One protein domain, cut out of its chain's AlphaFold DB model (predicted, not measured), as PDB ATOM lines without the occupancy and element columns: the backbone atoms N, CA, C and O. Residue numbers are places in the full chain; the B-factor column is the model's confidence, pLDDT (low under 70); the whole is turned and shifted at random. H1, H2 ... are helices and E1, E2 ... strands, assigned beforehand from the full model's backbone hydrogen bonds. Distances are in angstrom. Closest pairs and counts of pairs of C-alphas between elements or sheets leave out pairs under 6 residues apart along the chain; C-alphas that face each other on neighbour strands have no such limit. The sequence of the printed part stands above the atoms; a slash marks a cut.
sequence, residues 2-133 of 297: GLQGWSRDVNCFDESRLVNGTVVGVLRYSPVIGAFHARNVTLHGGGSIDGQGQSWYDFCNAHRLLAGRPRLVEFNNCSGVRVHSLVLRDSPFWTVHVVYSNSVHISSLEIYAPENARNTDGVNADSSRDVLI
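AT A GLANCE: This is residues 2 to 133 of the 297 residues of the protein "Hypothetical protein" of Polarella glacialis (UniProt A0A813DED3). The chain is wound in stacked turns, a short solenoid in which E1, E4, E6 and E8 stack into one nearly flat wall and E2, E3, E5, E7 and E9 stack into a second, L-shaped wall, with E5 and E7 each folding through the corner. H1 and much of the unnamed stretch 2 to 32 lie beyond the strands at the other end of the longest axis, and the first turn runs wide through H1 before it comes back to E4. The printed part has 132 residues, with one named helix and nine named strands in the order E1 E2 E3 H1 E4 E5 E6 E7 E8 E9. One sheet has the order E1 E4 E6 E8, the other is branched, and both have parallel neighbours throughout; the class is mostly strand, though named elements hold 57 residues, under half of those printed. The whole is compact, with a radius of gyration of the C-alphas of 14.9 A and spans of 42 by 31 by 18 A.

IN THESE COORDINATES: Residues 2 to 32 have no named element. E1, residues 33 to 36, begins at C-alpha 33, (-51.296, 23.453, -16.571), and is 10.5 A long. E2 is residues 42 to 44 and E3 is residues 48 to 50. H1, residues 54 to 61, is 10.6 A long and begins at C-alpha 54, (-34.495, 23.271, -22.741). E4 is residues 73 to 76. E5, residues 79 to 89, is 25.3 A long and bends by 79 degrees at residue 85. E6 is residues 96 to 99. E7, residues 102 to 112, is 26.1 A long and bends by 72 degrees at residue 108. E8 is residues 123 to 126. E9, residues 129 to 133, is 12.1 A long and ends at C-alpha 133, (-59.110, 20.984, -33.604).

HOW THE PARTS SIT: In the branched, twisted sheet, E5 has three neighbours: E2, beside residues 81 to 85, and E3, beside residues 86 to 89, lie on one side of it, and E7 lies on the other side, beside residues 79 to 89. N 43 and O 82 of E2 and E5 are 2.9 A apart, within hydrogen-bond range, as are N 49 and O 87 of E3 and E5, 2.9 A. E5 and E7 are parallel at 1 degrees, with N 83 and O 105 at 2.9 A and N 107 and O 83 at 2.9 A. E9 is an edge strand beside residues 102 to 107 of E7, with N 106 and O 132 at 2.8 A. In the other sheet E1 and E8 are edge strands. E1 and E4 are parallel at 3 degrees, with N 35 and O 74 at 2.9 A; E4 and E6 at 5 degrees, with N 97 and O 73 at 2.9 A; E6 and E8 at 8 degrees, with N 124 and O 96 at 2.8 A. The two sheets form a sandwich, two sheets face to face, their facing parts 9.0 A centre to centre and their best planes 18 degrees apart. Across it, the closest C-alphas of E4 and E5 are those of Phe 75 and Val 81, 7.7 A apart. E6 and E7 are near each other, with 5 pairs of C-alphas within 10 A. H1 is not on either sheet; every O i to N i+4 pair in it is within hydrogen-bond range.

THE WHOLE: The C-alphas farthest apart are those of Asn 20 and Gly 46, 45.2 A. The printed part has no cut, and the link from H1 to E4, 11 residues, is long. The mean pLDDT of the printed part is 88.3; residues 2 to 11 and 14 to 27 are under 70.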
ATOM      1  N   GLY A   2     -53.616   2.268 -11.737       35.75
ATOM      2  CA  GLY A   2     -53.165   3.392 -12.548       35.75
ATOM      3  C   GLY A   2     -52.706   2.775 -13.874       35.75
ATOM      4  O   GLY A   2     -51.525   2.831 -14.184       35.75
ATOM      5  N   LEU A   3     -53.604   2.077 -14.586       32.25
ATOM      6  CA  LEU A   3     -53.324   1.487 -15.902       32.25
ATOM      7  C   LEU A   3     -53.275   2.620 -16.934       32.25
ATOM      8  O   LEU A   3     -54.235   2.879 -17.646       32.25
ATOM      9  N   GLN A   4     -52.185   3.375 -16.932       48.59
ATOM     10  CA  GLN A   4     -51.973   4.489 -17.846       48.59
ATOM     11  C   GLN A   4     -51.056   4.022 -18.987       48.59
ATOM     12  O   GLN A   4     -49.837   4.125 -18.896       48.59
ATOM     13  N   GLY A   5     -51.648   3.454 -20.041       44.59
ATOM     14  CA  GLY A   5     -50.951   2.999 -21.251       44.59
ATOM     15  C   GLY A   5     -50.711   4.109 -22.264       44.59
ATOM     16  O   GLY A   5     -51.268   4.056 -23.352       44.59
ATOM     17  N   TRP A   6     -49.920   5.119 -21.910       54.16
ATOM     18  CA  TRP A   6     -49.544   6.209 -22.824       54.16
ATOM     19  C   TRP A   6     -48.278   5.878 -23.607       54.16
ATOM     20  O   TRP A   6     -47.542   4.954 -23.236       54.16
ATOM     21  N   SER A   7     -47.988   6.675 -24.647       53.50
ATOM     22  CA  SER A   7     -46.631   6.720 -25.196       53.50
ATOM     23  C   SER A   7     -45.669   6.957 -24.038       53.50
ATOM     24  O   SER A   7     -45.918   7.743 -23.116       53.50
ATOM     25  N   ARG A   8     -44.609   6.163 -24.033       60.91
ATOM     26  CA  ARG A   8     -43.617   6.193 -22.979       60.91
ATOM     27  C   ARG A   8     -42.485   7.069 -23.477       60.91
ATOM     28  O   ARG A   8     -42.068   6.926 -24.624       60.91
ATOM     29  N   ASP A   9     -41.929   7.882 -22.595       61.97
ATOM     30  CA  ASP A   9     -40.689   8.625 -22.835       61.97
ATOM     31  C   ASP A   9     -39.467   7.673 -22.813       61.97
ATOM     32  O   ASP A   9     -38.424   7.974 -22.243       61.97
ATOM     33  N   VAL A  10     -39.631   6.451 -23.344       61.81
ATOM     34  CA  VAL A  10     -38.716   5.303 -23.187       61.81
ATOM     35  C   VAL A  10     -37.318   5.607 -23.694       61.81
ATOM     36  O   VAL A  10     -36.353   5.145 -23.101       61.81
ATOM     37  N   ASN A  11     -37.212   6.444 -24.722       65.56
ATOM     38  CA  ASN A  11     -35.939   6.818 -25.329       65.56
ATOM     39  C   ASN A  11     -35.175   7.887 -24.525       65.56
ATOM     40  O   ASN A  11     -34.138   8.349 -24.981       65.56
ATOM     41  N   CYS A  12     -35.696   8.323 -23.375       76.06
ATOM     42  CA  CYS A  12     -35.100   9.362 -22.533       76.06
ATOM     43  C   CYS A  12     -34.678   8.848 -21.141       76.06
ATOM     44  O   CYS A  12     -34.240   9.636 -20.295       76.06
ATOM     45  N   PHE A  13     -34.828   7.546 -20.879       71.56
ATOM     46  CA  PHE A  13     -34.392   6.894 -19.643       71.56
ATOM     47  C   PHE A  13     -33.162   6.021 -19.890       71.56
ATOM     48  O   PHE A  13     -32.972   5.489 -20.978       71.56
ATOM     49  N   ASP A  14     -32.353   5.847 -18.850       68.31
ATOM     50  CA  ASP A  14     -31.305   4.828 -18.807       68.31
ATOM     51  C   ASP A  14     -31.924   3.422 -18.948       68.31
ATOM     52  O   ASP A  14     -32.852   3.074 -18.210       68.31
ATOM     53  N   GLU A  15     -31.400   2.611 -19.874       64.88
ATOM     54  CA  GLU A  15     -31.875   1.249 -20.153       64.88
ATOM     55  C   GLU A  15     -31.877   0.351 -18.908       64.88
ATOM     56  O   GLU A  15     -32.756  -0.497 -18.757       64.88
ATOM     57  N   SER A  16     -30.953   0.573 -17.965       60.38
ATOM     58  CA  SER A  16     -30.886  -0.167 -16.695       60.38
ATOM     59  C   SER A  16     -32.092   0.068 -15.779       60.38
ATOM     60  O   SER A  16     -32.311  -0.683 -14.826       60.38
ATOM     61  N   ARG A  17     -32.891   1.103 -16.059       61.19
ATOM     62  CA  ARG A  17     -34.133   1.425 -15.342       61.19
ATOM     63  C   ARG A  17     -35.378   0.872 -16.032       61.19
ATOM     64  O   ARG A  17     -36.485   1.058 -15.523       61.19
ATOM     65  N   LEU A  18     -35.214   0.197 -17.167       60.66
ATOM     66  CA  LEU A  18     -36.285  -0.495 -17.868       60.66
ATOM     67  C   LEU A  18     -36.419  -1.919 -17.310       60.66
ATOM     68  O   LEU A  18     -35.442  -2.656 -17.207       60.66
ATOM     69  N   VAL A  19     -37.638  -2.348 -16.990       54.78
ATOM     70  CA  VAL A  19     -37.944  -3.750 -16.672       54.78
ATOM     71  C   VAL A  19     -38.566  -4.371 -17.923       54.78
ATOM     72  O   VAL A  19     -39.646  -3.960 -18.329       54.78
ATOM     73  N   ASN A  20     -37.887  -5.332 -18.560       54.03
ATOM     74  CA  ASN A  20     -38.277  -5.907 -19.864       54.03
ATOM     75  C   ASN A  20     -38.485  -4.846 -20.967       54.03
ATOM     76  O   ASN A  20     -39.519  -4.839 -21.622       54.03
ATOM     77  N   GLY A  21     -37.566  -3.883 -21.122       51.62
ATOM     78  CA  GLY A  21     -37.725  -2.791 -22.106       51.62
ATOM     79  C   GLY A  21     -38.875  -1.820 -21.789       51.62
ATOM     80  O   GLY A  21     -39.131  -0.863 -22.518       51.62
ATOM     81  N   THR A  22     -39.551  -2.032 -20.659       45.09
ATOM     82  CA  THR A  22     -40.729  -1.298 -20.230       45.09
ATOM     83  C   THR A  22     -40.437  -0.568 -18.924       45.09
ATOM     84  O   THR A  22     -40.067  -1.167 -17.917       45.09
ATOM     85  N   VAL A  23     -40.681   0.743 -18.878       50.59
ATOM     86  CA  VAL A  23     -40.830   1.412 -17.580       50.59
ATOM     87  C   VAL A  23     -42.217   1.058 -17.037       50.59
ATOM     88  O   VAL A  23     -43.231   1.614 -17.466       50.59
ATOM     89  N   VAL A  24     -42.286   0.080 -16.134       41.19
ATOM     90  CA  VAL A  24     -43.538  -0.300 -15.465       41.19
ATOM     91  C   VAL A  24     -43.927   0.814 -14.491       41.19
ATOM     92  O   VAL A  24     -43.188   1.104 -13.556       41.19
ATOM     93  N   GLY A  25     -45.093   1.433 -14.701       50.41
ATOM     94  CA  GLY A  25     -45.641   2.429 -13.775       50.41
ATOM     95  C   GLY A  25     -44.843   3.734 -13.719       50.41
ATOM     96  O   GLY A  25     -44.489   4.178 -12.630       50.41
ATOM     97  N   VAL A  26     -44.566   4.356 -14.874       56.03
ATOM     98  CA  VAL A  26     -43.863   5.648 -14.934       56.03
ATOM     99  C   VAL A  26     -44.611   6.679 -14.087       56.03
ATOM    100  O   VAL A  26     -45.677   7.169 -14.469       56.03
ATOM    101  N   LEU A  27     -44.034   7.045 -12.944       68.44
ATOM    102  CA  LEU A  27     -44.338   8.318 -12.311       68.44
ATOM    103  C   LEU A  27     -43.997   9.404 -13.337       68.44
ATOM    104  O   LEU A  27     -42.881   9.435 -13.855       68.44
ATOM    105  N   ARG A  28     -44.957  10.265 -13.670       80.94
ATOM    106  CA  ARG A  28     -44.700  11.475 -14.459       80.94
ATOM    107  C   ARG A  28     -44.818  12.697 -13.568       80.94
ATOM    108  O   ARG A  28     -45.586  12.687 -12.604       80.94
ATOM    109  N   TYR A  29     -44.106  13.754 -13.929       88.56
ATOM    110  CA  TYR A  29     -44.350  15.056 -13.327       88.56
ATOM    111  C   TYR A  29     -45.753  15.562 -13.690       88.56
ATOM    112  O   TYR A  29     -46.299  15.233 -14.749       88.56
ATOM    113  N   SER A  30     -46.348  16.351 -12.791       92.69
ATOM    114  CA  SER A  30     -47.605  17.054 -13.072       92.69
ATOM    115  C   SER A  30     -47.461  17.877 -14.355       92.69
ATOM    116  O   SER A  30     -46.393  18.459 -14.554       92.69
ATOM    117  N   PRO A  31     -48.501  17.976 -15.205       95.69
ATOM    118  CA  PRO A  31     -48.494  18.964 -16.277       95.69
ATOM    119  C   PRO A  31     -48.290  20.376 -15.705       95.69
ATOM    120  O   PRO A  31     -48.651  20.630 -14.549       95.69
ATOM    121  N   VAL A  32     -47.739  21.283 -16.516       97.44
ATOM    122  CA  VAL A  32     -47.554  22.696 -16.131       97.44
ATOM    123  C   VAL A  32     -48.915  23.346 -15.871       97.44
ATOM    124  O   VAL A  32     -49.107  23.999 -14.847       97.44
ATOM    125  N   ILE A  33     -49.885  23.102 -16.755       97.81
ATOM    126  CA  ILE A  33     -51.296  23.453 -16.571       97.81
ATOM    127  C   ILE A  33     -52.129  22.184 -16.744       97.81
ATOM    128  O   ILE A  33     -52.065  21.524 -17.780       97.81
ATOM    129  N   GLY A  34     -52.920  21.831 -15.731       97.06
ATOM    130  CA  GLY A  34     -53.690  20.592 -15.725       97.06
ATOM    131  C   GLY A  34     -55.099  20.750 -15.177       97.06
ATOM    132  O   GLY A  34     -55.308  21.443 -14.182       97.06
ATOM    133  N   ALA A  35     -56.053  20.039 -15.775       97.94
ATOM    134  CA  ALA A  35     -57.373  19.808 -15.200       97.94
ATOM    135  C   ALA A  35     -57.704  18.311 -15.230       97.94
ATOM    136  O   ALA A  35     -57.492  17.628 -16.232       97.94
ATOM    137  N   PHE A  36     -58.235  17.806 -14.117       97.50
ATOM    138  CA  PHE A  36     -58.528  16.389 -13.919       97.50
ATOM    139  C   PHE A  36     -59.956  16.242 -13.403       97.50
ATOM    140  O   PHE A  36     -60.313  16.893 -12.421       97.50
ATOM    141  N   HIS A  37     -60.766  15.394 -14.039       97.88
ATOM    142  CA  HIS A  37     -62.160  15.145 -13.633       97.88
ATOM    143  C   HIS A  37     -63.028  16.415 -13.556       97.88
ATOM    144  O   HIS A  37     -63.934  16.520 -12.728       97.88
ATOM    145  N   ALA A  38     -62.742  17.397 -14.413       98.50
ATOM    146  CA  ALA A  38     -63.368  18.713 -14.385       98.50
ATOM    147  C   ALA A  38     -64.411  18.890 -15.497       98.50
ATOM    148  O   ALA A  38     -64.436  18.167 -16.494       98.50
ATOM    149  N   ARG A  39     -65.286  19.886 -15.340       98.69
ATOM    150  CA  ARG A  39     -66.306  20.236 -16.335       98.69
ATOM    151  C   ARG A  39     -66.230  21.718 -16.675       98.69
ATOM    152  O   ARG A  39     -65.990  22.523 -15.783       98.69
ATOM    153  N   ASN A  40     -66.498  22.058 -17.933       98.44
ATOM    154  CA  ASN A  40     -66.561  23.428 -18.448       98.44
ATOM    155  C   ASN A  40     -65.269  24.218 -18.192       98.44
ATOM    156  O   ASN A  40     -65.299  25.326 -17.659       98.44
ATOM    157  N   VAL A  41     -64.128  23.632 -18.559       98.00
ATOM    158  CA  VAL A  41     -62.814  24.259 -18.381       98.00
ATOM    159  C   VAL A  41     -62.427  24.990 -19.659       98.00
ATOM    160  O   VAL A  41     -62.441  24.401 -20.738       98.00
ATOM    161  N   THR A  42     -62.080  26.270 -19.534       98.50
ATOM    162  CA  THR A  42     -61.636  27.100 -20.660       98.50
ATOM    163  C   THR A  42     -60.276  27.716 -20.347       98.50
ATOM    164  O   THR A  42     -60.114  28.335 -19.297       98.50
ATOM    165  N   LEU A  43     -59.310  27.551 -21.251       98.19
ATOM    166  CA  LEU A  43     -58.002  28.204 -21.222       98.19
ATOM    167  C   LEU A  43     -57.891  29.122 -22.448       98.19
ATOM    168  O   LEU A  43     -57.927  28.645 -23.580       98.19
ATOM    169  N   HIS A  44     -57.799  30.435 -22.227       97.00
ATOM    170  CA  HIS A  44     -57.774  31.444 -23.290       97.00
ATOM    171  C   HIS A  44     -57.133  32.754 -22.813       97.00
ATOM    172  O   HIS A  44     -56.913  32.925 -21.614       97.00
ATOM    173  N   GLY A  45     -56.878  33.701 -23.723       89.00
ATOM    174  CA  GLY A  45     -56.567  35.087 -23.332       89.00
ATOM    175  C   GLY A  45     -55.567  35.852 -24.199       89.00
ATOM    176  O   GLY A  45     -55.185  36.953 -23.820       89.00
ATOM    177  N   GLY A  46     -55.109  35.299 -25.325       93.19
ATOM    178  CA  GLY A  46     -54.146  35.937 -26.237       93.19
ATOM    179  C   GLY A  46     -52.698  35.952 -25.733       93.19
ATOM    180  O   GLY A  46     -51.806  36.407 -26.444       93.19
ATOM    181  N   GLY A  47     -52.460  35.484 -24.505       97.06
ATOM    182  CA  GLY A  47     -51.141  35.433 -23.881       97.06
ATOM    183  C   GLY A  47     -50.306  34.227 -24.314       97.06
ATOM    184  O   GLY A  47     -50.746  33.377 -25.092       97.06
ATOM    185  N   SER A  48     -49.092  34.145 -23.762       98.19
ATOM    186  CA  SER A  48     -48.175  33.031 -23.996       98.19
ATOM    187  C   SER A  48     -47.954  32.185 -22.743       98.19
ATOM    188  O   SER A  48     -47.906  32.716 -21.635       98.19
ATOM    189  N   ILE A  49     -47.810  30.873 -22.933       98.56
ATOM    190  CA  ILE A  49     -47.377  29.917 -21.913       98.56
ATOM    191  C   ILE A  49     -46.050  29.322 -22.391       98.56
ATOM    192  O   ILE A  49     -46.007  28.666 -23.432       98.56
ATOM    193  N   ASP A  50     -44.987  29.558 -21.627       98.44
ATOM    194  CA  ASP A  50     -43.632  29.074 -21.901       98.44
ATOM    195  C   ASP A  50     -43.272  27.950 -20.919       98.44
ATOM    196  O   ASP A  50     -43.281  28.145 -19.700       98.44
ATOM    197  N   GLY A  51     -43.002  26.762 -21.458       98.19
ATOM    198  CA  GLY A  51     -42.656  25.564 -20.699       98.19
ATOM    199  C   GLY A  51     -41.197  25.485 -20.251       98.19
ATOM    200  O   GLY A  51     -40.871  24.599 -19.459       98.19
ATOM    201  N   GLN A  52     -40.326  26.378 -20.738       97.81
ATOM    202  CA  GLN A  52     -38.881  26.383 -20.480       97.81
ATOM    203  C   GLN A  52     -38.232  25.003 -20.713       97.81
ATOM    204  O   GLN A  52     -37.430  24.505 -19.913       97.81
ATOM    205  N   GLY A  53     -38.599  24.367 -21.828       97.38
ATOM    206  CA  GLY A  53     -38.305  22.969 -22.137       97.38
ATOM    207  C   GLY A  53     -36.826  22.596 -22.250       97.38
ATOM    208  O   GLY A  53     -36.509  21.419 -22.108       97.38
ATOM    209  N   GLN A  54     -35.907  23.554 -22.438       97.31
ATOM    210  CA  GLN A  54     -34.495  23.271 -22.741       97.31
ATOM    211  C   GLN A  54     -33.847  22.285 -21.762       97.31
ATOM    212  O   GLN A  54     -33.256  21.290 -22.176       97.31
ATOM    213  N   SER A  55     -34.015  22.515 -20.456       96.00
ATOM    214  CA  SER A  55     -33.462  21.619 -19.434       96.00
ATOM    215  C   SER A  55     -34.003  20.189 -19.558       96.00
ATOM    216  O   SER A  55     -33.252  19.223 -19.432       96.00
ATOM    217  N   TRP A  56     -35.291  20.033 -19.872       95.75
ATOM    218  CA  TRP A  56     -35.930  18.735 -20.073       95.75
ATOM    219  C   TRP A  56     -35.426  18.025 -21.327       95.75
ATOM    220  O   TRP A  56     -35.250  16.805 -21.300       95.75
ATOM    221  N   TYR A  57     -35.156  18.772 -22.397       95.38
ATOM    222  CA  TYR A  57     -34.555  18.237 -23.618       95.38
ATOM    223  C   TYR A  57     -33.141  17.725 -23.343       95.38
ATOM    224  O   TYR A  57     -32.808  16.606 -23.731       95.38
ATOM    225  N   ASP A  58     -32.340  18.494 -22.602       95.25
ATOM    226  CA  ASP A  58     -30.980  18.110 -22.220       95.25
ATOM    227  C   ASP A  58     -30.982  16.854 -21.335       95.25
ATOM    228  O   ASP A  58     -30.202  15.926 -21.563       95.25
ATOM    229  N   PHE A  59     -31.894  16.776 -20.355       92.19
ATOM    230  CA  PHE A  59     -32.047  15.583 -19.520       92.19
ATOM    231  C   PHE A  59     -32.498  14.360 -20.319       92.19
ATOM    232  O   PHE A  59     -31.960  13.277 -20.087       92.19
ATOM    233  N   CYS A  60     -33.444  14.517 -21.251       90.25
ATOM    234  CA  CYS A  60     -33.867  13.423 -22.123       90.25
ATOM    235  C   CYS A  60     -32.707  12.932 -22.994       90.25
ATOM    236  O   CYS A  60     -32.398  11.743 -22.986       90.25
ATOM    237  N   ASN A  61     -32.017  13.837 -23.692       91.06
ATOM    238  CA  ASN A  61     -30.909  13.480 -24.579       91.06
ATOM    239  C   ASN A  61     -29.750  12.813 -23.823       91.06
ATOM    240  O   ASN A  61     -29.058  11.952 -24.364       91.06
ATOM    241  N   ALA A  62     -29.548  13.185 -22.557       91.94
ATOM    242  CA  ALA A  62     -28.561  12.564 -21.685       91.94
ATOM    243  C   ALA A  62     -29.048  11.268 -21.004       91.94
ATOM    244  O   ALA A  62     -28.283  10.692 -20.233       91.94
ATOM    245  N   HIS A  63     -30.283  10.819 -21.255       87.25
ATOM    246  CA  HIS A  63     -30.927   9.666 -20.607       87.25
ATOM    247  C   HIS A  63     -30.981   9.773 -19.068       87.25
ATOM    248  O   HIS A  63     -30.858   8.792 -18.337       87.25
ATOM    249  N   ARG A  64     -31.135  10.999 -18.549       87.56
ATOM    250  CA  ARG A  64     -31.030  11.343 -17.115       87.56
ATOM    251  C   ARG A  64     -32.374  11.590 -16.431       87.56
ATOM    252  O   ARG A  64     -32.398  12.051 -15.289       87.56
ATOM    253  N   LEU A  65     -33.495  11.316 -17.094       83.56
ATOM    254  CA  LEU A  65     -34.809  11.506 -16.484       83.56
ATOM    255  C   LEU A  65     -35.039  10.531 -15.318       83.56
ATOM    256  O   LEU A  65     -34.682   9.353 -15.360       83.56
ATOM    257  N   LEU A  66     -35.668  11.036 -14.256       80.50
ATOM    258  CA  LEU A  66     -36.096  10.232 -13.101       80.50
ATOM    259  C   LEU A  66     -37.568   9.803 -13.196       80.50
ATOM    260  O   LEU A  66     -37.976   8.836 -12.564       80.50
ATOM    261  N   ALA A  67     -38.349  10.548 -13.970       83.19
ATOM    262  CA  ALA A  67     -39.785  10.418 -14.164       83.19
ATOM    263  C   ALA A  67     -40.136  11.003 -15.540       83.19
ATOM    264  O   ALA A  67     -39.348  11.768 -16.101       83.19
ATOM    265  N   GLY A  68     -41.304  10.647 -16.080       83.19
ATOM    266  CA  GLY A  68     -41.749  11.156 -17.381       83.19
ATOM    267  C   GLY A  68     -41.859  12.683 -17.376       83.19
ATOM    268  O   GLY A  68     -42.369  13.252 -16.402       83.19
ATOM    269  N   ARG A  69     -41.380  13.330 -18.450       91.88
ATOM    270  CA  ARG A  69     -41.429  14.792 -18.613       91.88
ATOM    271  C   ARG A  69     -42.869  15.315 -18.477       91.88
ATOM    272  O   ARG A  69     -43.812  14.631 -18.888       91.88
ATOM    273  N   PRO A  70     -43.066  16.505 -17.883       93.56
ATOM    274  CA  PRO A  70     -44.392  17.096 -17.774       93.56
ATOM    275  C   PRO A  70     -44.907  17.511 -19.154       93.56
ATOM    276  O   PRO A  70     -44.150  17.947 -20.018       93.56
ATOM    277  N   ARG A  71     -46.220  17.417 -19.352       95.50
ATOM    278  CA  ARG A  71     -46.885  18.050 -20.499       95.50
ATOM    279  C   ARG A  71     -47.063  19.536 -20.223       95.50
ATOM    280  O   ARG A  71     -47.174  19.918 -19.054       95.50
ATOM    281  N   LEU A  72     -47.139  20.366 -21.260       98.50
ATOM    282  CA  LEU A  72     -47.417  21.787 -21.042       98.50
ATOM    283  C   LEU A  72     -48.862  21.990 -20.575       98.50
ATOM    284  O   LEU A  72     -49.100  22.568 -19.516       98.50
ATOM    285  N   VAL A  73     -49.824  21.451 -21.321       98.69
ATOM    286  CA  VAL A  73     -51.252  21.537 -21.011       98.69
ATOM    287  C   VAL A  73     -51.880  20.148 -21.072       98.69
ATOM    288  O   VAL A  73     -51.751  19.444 -22.073       98.69
ATOM    289  N   GLU A  74     -52.591  19.746 -20.017       98.31
ATOM    290  CA  GLU A  74     -53.300  18.464 -19.984       98.31
ATOM    291  C   GLU A  74     -54.724  18.570 -19.430       98.31
ATOM    292  O   GLU A  74     -54.960  19.080 -18.336       98.31
ATOM    293  N   PHE A  75     -55.671  17.981 -20.156       98.56
ATOM    294  CA  PHE A  75     -57.044  17.780 -19.710       98.56
ATOM    295  C   PHE A  75     -57.327  16.287 -19.646       98.56
ATOM    296  O   PHE A  75     -57.332  15.604 -20.670       98.56
ATOM    297  N   ASN A  76     -57.557  15.773 -18.441       97.25
ATOM    298  CA  ASN A  76     -57.786  14.354 -18.214       97.25
ATOM    299  C   ASN A  76     -59.173  14.113 -17.638       97.25
ATOM    300  O   ASN A  76     -59.526  14.657 -16.589       97.25
ATOM    301  N   ASN A  77     -59.953  13.279 -18.323       98.06
ATOM    302  CA  ASN A  77     -61.302  12.916 -17.909       98.06
ATOM    303  C   ASN A  77     -62.192  14.155 -17.693       98.06
ATOM    304  O   ASN A  77     -62.856  14.302 -16.669       98.06
ATOM    305  N   CYS A  78     -62.129  15.099 -18.633       98.69
ATOM    306  CA  CYS A  78     -62.847  16.366 -18.568       98.69
ATOM    307  C   CYS A  78     -64.029  16.404 -19.551       98.69
ATOM    308  O   CYS A  78     -64.068  15.664 -20.533       98.69
ATOM    309  N   SER A  79     -64.996  17.292 -19.314       98.75
ATOM    310  CA  SER A  79     -66.101  17.550 -20.253       98.75
ATOM    311  C   SER A  79     -66.240  19.036 -20.565       98.75
ATOM    312  O   SER A  79     -66.221  19.843 -19.634       98.75
ATOM    313  N   GLY A  80     -66.462  19.408 -21.825       98.69
ATOM    314  CA  GLY A  80     -66.641  20.812 -22.209       98.69
ATOM    315  C   GLY A  80     -65.336  21.602 -22.113       98.69
ATOM    316  O   GLY A  80     -65.289  22.638 -21.449       98.69
ATOM    317  N   VAL A  81     -64.274  21.074 -22.725       98.88
ATOM    318  CA  VAL A  81     -62.936  21.682 -22.740       98.88
ATOM    319  C   VAL A  81     -62.830  22.669 -23.897       98.88
ATOM    320  O   VAL A  81     -63.135  22.319 -25.036       98.88
ATOM    321  N   ARG A  82     -62.363  23.889 -23.613       98.81
ATOM    322  CA  ARG A  82     -62.043  24.909 -24.622       98.81
ATOM    323  C   ARG A  82     -60.620  25.417 -24.430       98.81
ATOM    324  O   ARG A  82     -60.273  25.861 -23.339       98.81
ATOM    325  N   VAL A  83     -59.808  25.380 -25.479       98.75
ATOM    326  CA  VAL A  83     -58.446  25.931 -25.465       98.75
ATOM    327  C   VAL A  83     -58.278  26.781 -26.703       98.75
ATOM    328  O   VAL A  83     -58.309  26.237 -27.804       98.75
ATOM    329  N   HIS A  84     -58.139  28.096 -26.548       98.75
ATOM    330  CA  HIS A  84     -58.035  28.940 -27.730       98.75
ATOM    331  C   HIS A  84     -57.302  30.257 -27.543       98.75
ATOM    332  O   HIS A  84     -57.255  30.815 -26.447       98.75
ATOM    333  N   SER A  85     -56.797  30.787 -28.659       98.62
ATOM    334  CA  SER A  85     -56.162  32.105 -28.728       98.62
ATOM    335  C   SER A  85     -54.966  32.201 -27.775       98.62
ATOM    336  O   SER A  85     -54.961  33.030 -26.866       98.62
ATOM    337  N   LEU A  86     -53.985  31.309 -27.928       98.69
ATOM    338  CA  LEU A  86     -52.795  31.239 -27.073       98.69
ATOM    339  C   LEU A  86     -51.543  30.950 -27.893       98.69
ATOM    340  O   LEU A  86     -51.594  30.239 -28.896       98.69
ATOM    341  N   VAL A  87     -50.413  31.428 -27.380       98.88
ATOM    342  CA  VAL A  87     -49.082  31.087 -27.885       98.88
ATOM    343  C   VAL A  87     -48.403  30.122 -26.912       98.88
ATOM    344  O   VAL A  87     -48.094  30.490 -25.780       98.88
ATOM    345  N   LEU A  88     -48.137  28.891 -27.336       98.88
ATOM    346  CA  LEU A  88     -47.505  27.855 -26.518       98.88
ATOM    347  C   LEU A  88     -46.051  27.669 -26.956       98.88
ATOM    348  O   LEU A  88     -45.780  27.497 -28.146       98.88
ATOM    349  N   ARG A  89     -45.112  27.729 -26.008       98.75
ATOM    350  CA  ARG A  89     -43.672  27.687 -26.294       98.75
ATOM    351  C   ARG A  89     -42.964  26.624 -25.478       98.75
ATOM    352  O   ARG A  89     -43.269  26.441 -24.302       98.75
ATOM    353  N   ASP A  90     -42.013  25.962 -26.127       98.44
ATOM    354  CA  ASP A  90     -40.968  25.149 -25.510       98.44
ATOM    355  C   ASP A  90     -41.522  24.158 -24.478       98.44
ATOM    356  O   ASP A  90     -41.066  24.067 -23.336       98.44
ATOM    357  N   SER A  91     -42.554  23.414 -24.891       98.38
ATOM    358  CA  SER A  91     -43.155  22.363 -24.073       98.38
ATOM    359  C   SER A  91     -42.107  21.301 -23.720       98.38
ATOM    360  O   SER A  91     -41.423  20.814 -24.623       98.38
ATOM    361  N   PRO A  92     -41.981  20.872 -22.451       96.88
ATOM    362  CA  PRO A  92     -41.037  19.823 -22.064       96.88
ATOM    363  C   PRO A  92     -41.277  18.474 -22.756       96.88
ATOM    364  O   PRO A  92     -40.331  17.718 -22.970       96.88
ATOM    365  N   PHE A  93     -42.533  18.174 -23.091       95.56
ATOM    366  CA  PHE A  93     -43.003  16.966 -23.778       95.56
ATOM    367  C   PHE A  93     -44.179  17.353 -24.692       95.56
ATOM    368  O   PHE A  93     -44.190  18.458 -25.231       95.56
ATOM    369  N   TRP A  94     -45.204  16.513 -24.824       96.94
ATOM    370  CA  TRP A  94     -46.448  16.854 -25.516       96.94
ATOM    371  C   TRP A  94     -47.034  18.185 -25.042       96.94
ATOM    372  O   TRP A  94     -47.137  18.438 -23.835       96.94
ATOM    373  N   THR A  95     -47.428  19.020 -26.002       98.62
ATOM    374  CA  THR A  95     -47.816  20.407 -25.749       98.62
ATOM    375  C   THR A  95     -49.250  20.497 -25.230       98.62
ATOM    376  O   THR A  95     -49.455  20.870 -24.076       98.62
ATOM    377  N   VAL A  96     -50.251  20.121 -26.029       98.81
ATOM    378  CA  VAL A  96     -51.655  20.056 -25.590       98.81
ATOM    379  C   VAL A  96     -52.119  18.614 -25.628       98.81
ATOM    380  O   VAL A  96     -52.165  18.015 -26.695       98.81
ATOM    381  N   HIS A  97     -52.489  18.056 -24.479       98.44
ATOM    382  CA  HIS A  97     -52.961  16.679 -24.380       98.44
ATOM    383  C   HIS A  97     -54.359  16.600 -23.777       98.44
ATOM    384  O   HIS A  97     -54.571  16.951 -22.615       98.44
ATOM    385  N   VAL A  98     -55.310  16.100 -24.559       98.44
ATOM    386  CA  VAL A  98     -56.681  15.875 -24.113       98.44
ATOM    387  C   VAL A  98     -56.974  14.386 -24.134       98.44
ATOM    388  O   VAL A  98     -56.923  13.746 -25.180       98.44
ATOM    389  N   VAL A  99     -57.269  13.844 -22.956       97.94
ATOM    390  CA  VAL A  99     -57.363  12.408 -22.698       97.94
ATOM    391  C   VAL A  99     -58.668  12.072 -21.990       97.94
ATOM    392  O   VAL A  99     -59.044  12.753 -21.028       97.94
ATOM    393  N   TYR A 100     -59.338  10.991 -22.408       97.94
ATOM    394  CA  TYR A 100     -60.575  10.486 -21.785       97.94
ATOM    395  C   TYR A 100     -61.677  11.542 -21.657       97.94
ATOM    396  O   TYR A 100     -62.505  11.486 -20.749       97.94
ATOM    397  N   SER A 101     -61.660  12.547 -22.529       98.69
ATOM    398  CA  SER A 101     -62.489  13.741 -22.401       98.69
ATOM    399  C   SER A 101     -63.581  13.778 -23.466       98.69
ATOM    400  O   SER A 101     -63.544  13.043 -24.451       98.69
ATOM    401  N   ASN A 102     -64.598  14.606 -23.254       98.69
ATOM    402  CA  ASN A 102     -65.718  14.755 -24.184       98.69
ATOM    403  C   ASN A 102     -66.063  16.226 -24.428       98.69
ATOM    404  O   ASN A 102     -65.895  17.054 -23.528       98.69
ATOM    405  N   SER A 103     -66.562  16.535 -25.628       98.81
ATOM    406  CA  SER A 103     -66.879  17.904 -26.057       98.81
ATOM    407  C   SER A 103     -65.664  18.826 -25.920       98.81
ATOM    408  O   SER A 103     -65.570  19.639 -24.996       98.81
ATOM    409  N   VAL A 104     -64.706  18.645 -26.825       98.94
ATOM    410  CA  VAL A 104     -63.398  19.306 -26.808       98.94
ATOM    411  C   VAL A 104     -63.285  20.231 -28.013       98.94
ATOM    412  O   VAL A 104     -63.486  19.799 -29.144       98.94
ATOM    413  N   HIS A 105     -62.920  21.489 -27.780       98.94
ATOM    414  CA  HIS A 105     -62.640  22.456 -28.838       98.94
ATOM    415  C   HIS A 105     -61.286  23.121 -28.606       98.94
ATOM    416  O   HIS A 105     -61.077  23.798 -27.598       98.94
ATOM    417  N   ILE A 106     -60.368  22.907 -29.539       98.94
ATOM    418  CA  ILE A 106     -59.030  23.487 -29.547       98.94
ATOM    419  C   ILE A 106     -58.919  24.342 -30.800       98.94
ATOM    420  O   ILE A 106     -59.096  23.821 -31.900       98.94
ATOM    421  N   SER A 107     -58.666  25.640 -30.653       98.88
ATOM    422  CA  SER A 107     -58.627  26.533 -31.811       98.88
ATOM    423  C   SER A 107     -57.663  27.702 -31.692       98.88
ATOM    424  O   SER A 107     -57.351  28.151 -30.595       98.88
ATOM    425  N   SER A 108     -57.195  28.239 -32.821       98.75
ATOM    426  CA  SER A 108     -56.397  29.479 -32.837       98.75
ATOM    427  C   SER A 108     -55.165  29.418 -31.919       98.75
ATOM    428  O   SER A 108     -54.925  30.335 -31.126       98.75
ATOM    429  N   LEU A 109     -54.429  28.304 -31.965       98.88
ATOM    430  CA  LEU A 109     -53.178  28.142 -31.223       98.88
ATOM    431  C   LEU A 109     -51.976  28.399 -32.124       98.88
ATOM    432  O   LEU A 109     -51.944  27.941 -33.265       98.88
ATOM    433  N   GLU A 110     -50.957  29.048 -31.571       98.81
ATOM    434  CA  GLU A 110     -49.620  29.078 -32.155       98.81
ATOM    435  C   GLU A 110     -48.670  28.282 -31.257       98.81
ATOM    436  O   GLU A 110     -48.454  28.644 -30.100       98.81
ATOM    437  N   ILE A 111     -48.120  27.182 -31.766       98.81
ATOM    438  CA  ILE A 111     -47.253  26.272 -31.011       98.81
ATOM    439  C   ILE A 111     -45.840  26.327 -31.575       98.81
ATOM    440  O   ILE A 111     -45.640  26.188 -32.782       98.81
ATOM    441  N   TYR A 112     -44.858  26.489 -30.691       98.69
ATOM    442  CA  TYR A 112     -43.451  26.573 -31.056       98.69
ATOM    443  C   TYR A 112     -42.575  25.711 -30.150       98.69
ATOM    444  O   TYR A 112     -42.646  25.824 -28.928       98.69
ATOM    445  N   ALA A 113     -41.696  24.921 -30.760       98.06
ATOM    446  CA  ALA A 113     -40.574  24.263 -30.094       98.06
ATOM    447  C   ALA A 113     -39.375  24.140 -31.061       98.06
ATOM    448  O   ALA A 113     -39.546  24.265 -32.286       98.06
ATOM    449  N   PRO A 114     -38.148  23.911 -30.558       96.50
ATOM    450  CA  PRO A 114     -37.000  23.594 -31.400       96.50
ATOM    451  C   PRO A 114     -37.249  22.319 -32.212       96.50
ATOM    452  O   PRO A 114     -37.844  21.368 -31.719       96.50
ATOM    453  N   GLU A 115     -36.771  22.276 -33.453       90.88
ATOM    454  CA  GLU A 115     -36.994  21.132 -34.355       90.88
ATOM    455  C   GLU A 115     -36.320  19.841 -33.867       90.88
ATOM    456  O   GLU A 115     -36.805  18.742 -34.097       90.88
ATOM    457  N   ASN A 116     -35.220  19.970 -33.127       90.56
ATOM    458  CA  ASN A 116     -34.520  18.850 -32.507       90.56
ATOM    459  C   ASN A 116     -35.065  18.481 -31.111       90.56
ATOM    460  O   ASN A 116     -34.511  17.585 -30.463       90.56
ATOM    461  N   ALA A 117     -36.103  19.167 -30.619       93.00
ATOM    462  CA  ALA A 117     -36.723  18.842 -29.343       93.00
ATOM    463  C   ALA A 117     -37.601  17.593 -29.492       93.00
ATOM    464  O   ALA A 117     -38.574  17.564 -30.242       93.00
ATOM    465  N   ARG A 118     -37.246  16.530 -28.767       89.88
ATOM    466  CA  ARG A 118     -37.926  15.233 -28.869       89.88
ATOM    467  C   ARG A 118     -39.308  15.273 -28.222       89.88
ATOM    468  O   ARG A 118     -39.422  15.686 -27.063       89.88
ATOM    469  N   ASN A 119     -40.302  14.702 -28.907       93.25
ATOM    470  CA  ASN A 119     -41.653  14.465 -28.388       93.25
ATOM    471  C   ASN A 119     -42.381  15.742 -27.949       93.25
ATOM    472  O   ASN A 119     -43.088  15.745 -26.939       93.25
ATOM    473  N   THR A 120     -42.171  16.843 -28.667       96.50
ATOM    474  CA  THR A 120     -42.872  18.111 -28.427       96.50
ATOM    475  C   THR A 120     -44.169  18.211 -29.224       96.50
ATOM    476  O   THR A 120     -44.528  19.305 -29.649       96.50
ATOM    477  N   ASP A 121     -44.839  17.076 -29.449       97.44
ATOM    478  CA  ASP A 121     -46.047  16.943 -30.259       97.44
ATOM    479  C   ASP A 121     -47.034  18.087 -29.956       97.44
ATOM    480  O   ASP A 121     -47.295  18.385 -28.781       97.44
ATOM    481  N   GLY A 122     -47.585  18.724 -30.988       98.38
ATOM    482  CA  GLY A 122     -48.425  19.911 -30.845       98.38
ATOM    483  C   GLY A 122     -49.740  19.621 -30.118       98.38
ATOM    484  O   GLY A 122     -49.876  19.854 -28.914       98.38
ATOM    485  N   VAL A 123     -50.742  19.111 -30.835       98.75
ATOM    486  CA  VAL A 123     -52.052  18.772 -30.251       98.75
ATOM    487  C   VAL A 123     -52.278  17.265 -30.271       98.75
ATOM    488  O   VAL A 123     -52.304  16.637 -31.324       98.75
ATOM    489  N   ASN A 124     -52.493  16.692 -29.090       98.56
ATOM    490  CA  ASN A 124     -52.716  15.272 -28.864       98.56
ATOM    491  C   ASN A 124     -54.152  15.054 -28.374       98.56
ATOM    492  O   ASN A 124     -54.493  15.463 -27.259       98.56
ATOM    493  N   ALA A 125     -54.980  14.385 -29.175       98.56
ATOM    494  CA  ALA A 125     -56.285  13.895 -28.741       98.56
ATOM    495  C   ALA A 125     -56.210  12.382 -28.532       98.56
ATOM    496  O   ALA A 125     -55.821  11.654 -29.444       98.56
ATOM    497  N   ASP A 126     -56.582  11.915 -27.340       98.25
ATOM    498  CA  ASP A 126     -56.483  10.504 -26.978       98.25
ATOM    499  C   ASP A 126     -57.738   9.991 -26.267       98.25
ATOM    500  O   ASP A 126     -58.220  10.611 -25.312       98.25
ATOM    501  N   SER A 127     -58.284   8.868 -26.750       98.44
ATOM    502  CA  SER A 127     -59.439   8.168 -26.160       98.44
ATOM    503  C   SER A 127     -60.560   9.131 -25.731       98.44
ATOM    504  O   SER A 127     -61.127   9.021 -24.642       98.44
ATOM    505  N   SER A 128     -60.806  10.146 -26.556       98.75
ATOM    506  CA  SER A 128     -61.732  11.252 -26.304       98.75
ATOM    507  C   SER A 128     -62.839  11.255 -27.359       98.75
ATOM    508  O   SER A 128     -62.737  10.569 -28.373       98.75
ATOM    509  N   ARG A 129     -63.917  12.008 -27.133       98.88
ATOM    510  CA  ARG A 129     -65.040  12.066 -28.080       98.88
ATOM    511  C   ARG A 129     -65.537  13.477 -28.347       98.88
ATOM    512  O   ARG A 129     -65.490  14.322 -27.451       98.88
ATOM    513  N   ASP A 130     -66.062  13.691 -29.548       98.88
ATOM    514  CA  ASP A 130     -66.586  14.979 -30.013       98.88
ATOM    515  C   ASP A 130     -65.507  16.068 -29.904       98.88
ATOM    516  O   ASP A 130     -65.566  16.968 -29.058       98.88
ATOM    517  N   VAL A 131     -64.469  15.910 -30.726       98.94
ATOM    518  CA  VAL A 131     -63.247  16.720 -30.696       98.94
ATOM    519  C   VAL A 131     -63.145  17.556 -31.969       98.94
ATOM    520  O   VAL A 131     -63.151  17.019 -33.074       98.94
ATOM    521  N   LEU A 132     -62.997  18.869 -31.809       98.94
ATOM    522  CA  LEU A 132     -62.697  19.809 -32.887       98.94
ATOM    523  C   LEU A 132     -61.337  20.462 -32.635       98.94
ATOM    524  O   LEU A 132     -61.146  21.101 -31.598       98.94
ATOM    525  N   ILE A 133     -60.415  20.311 -33.584       98.94
ATOM    526  CA  ILE A 133     -59.110  20.984 -33.604       98.94
ATOM    527  C   ILE A 133     -59.056  21.836 -34.870       98.94
ATOM    528  O   ILE A 133     -59.149  21.290 -35.970       98.94
TER     529      ILE A 133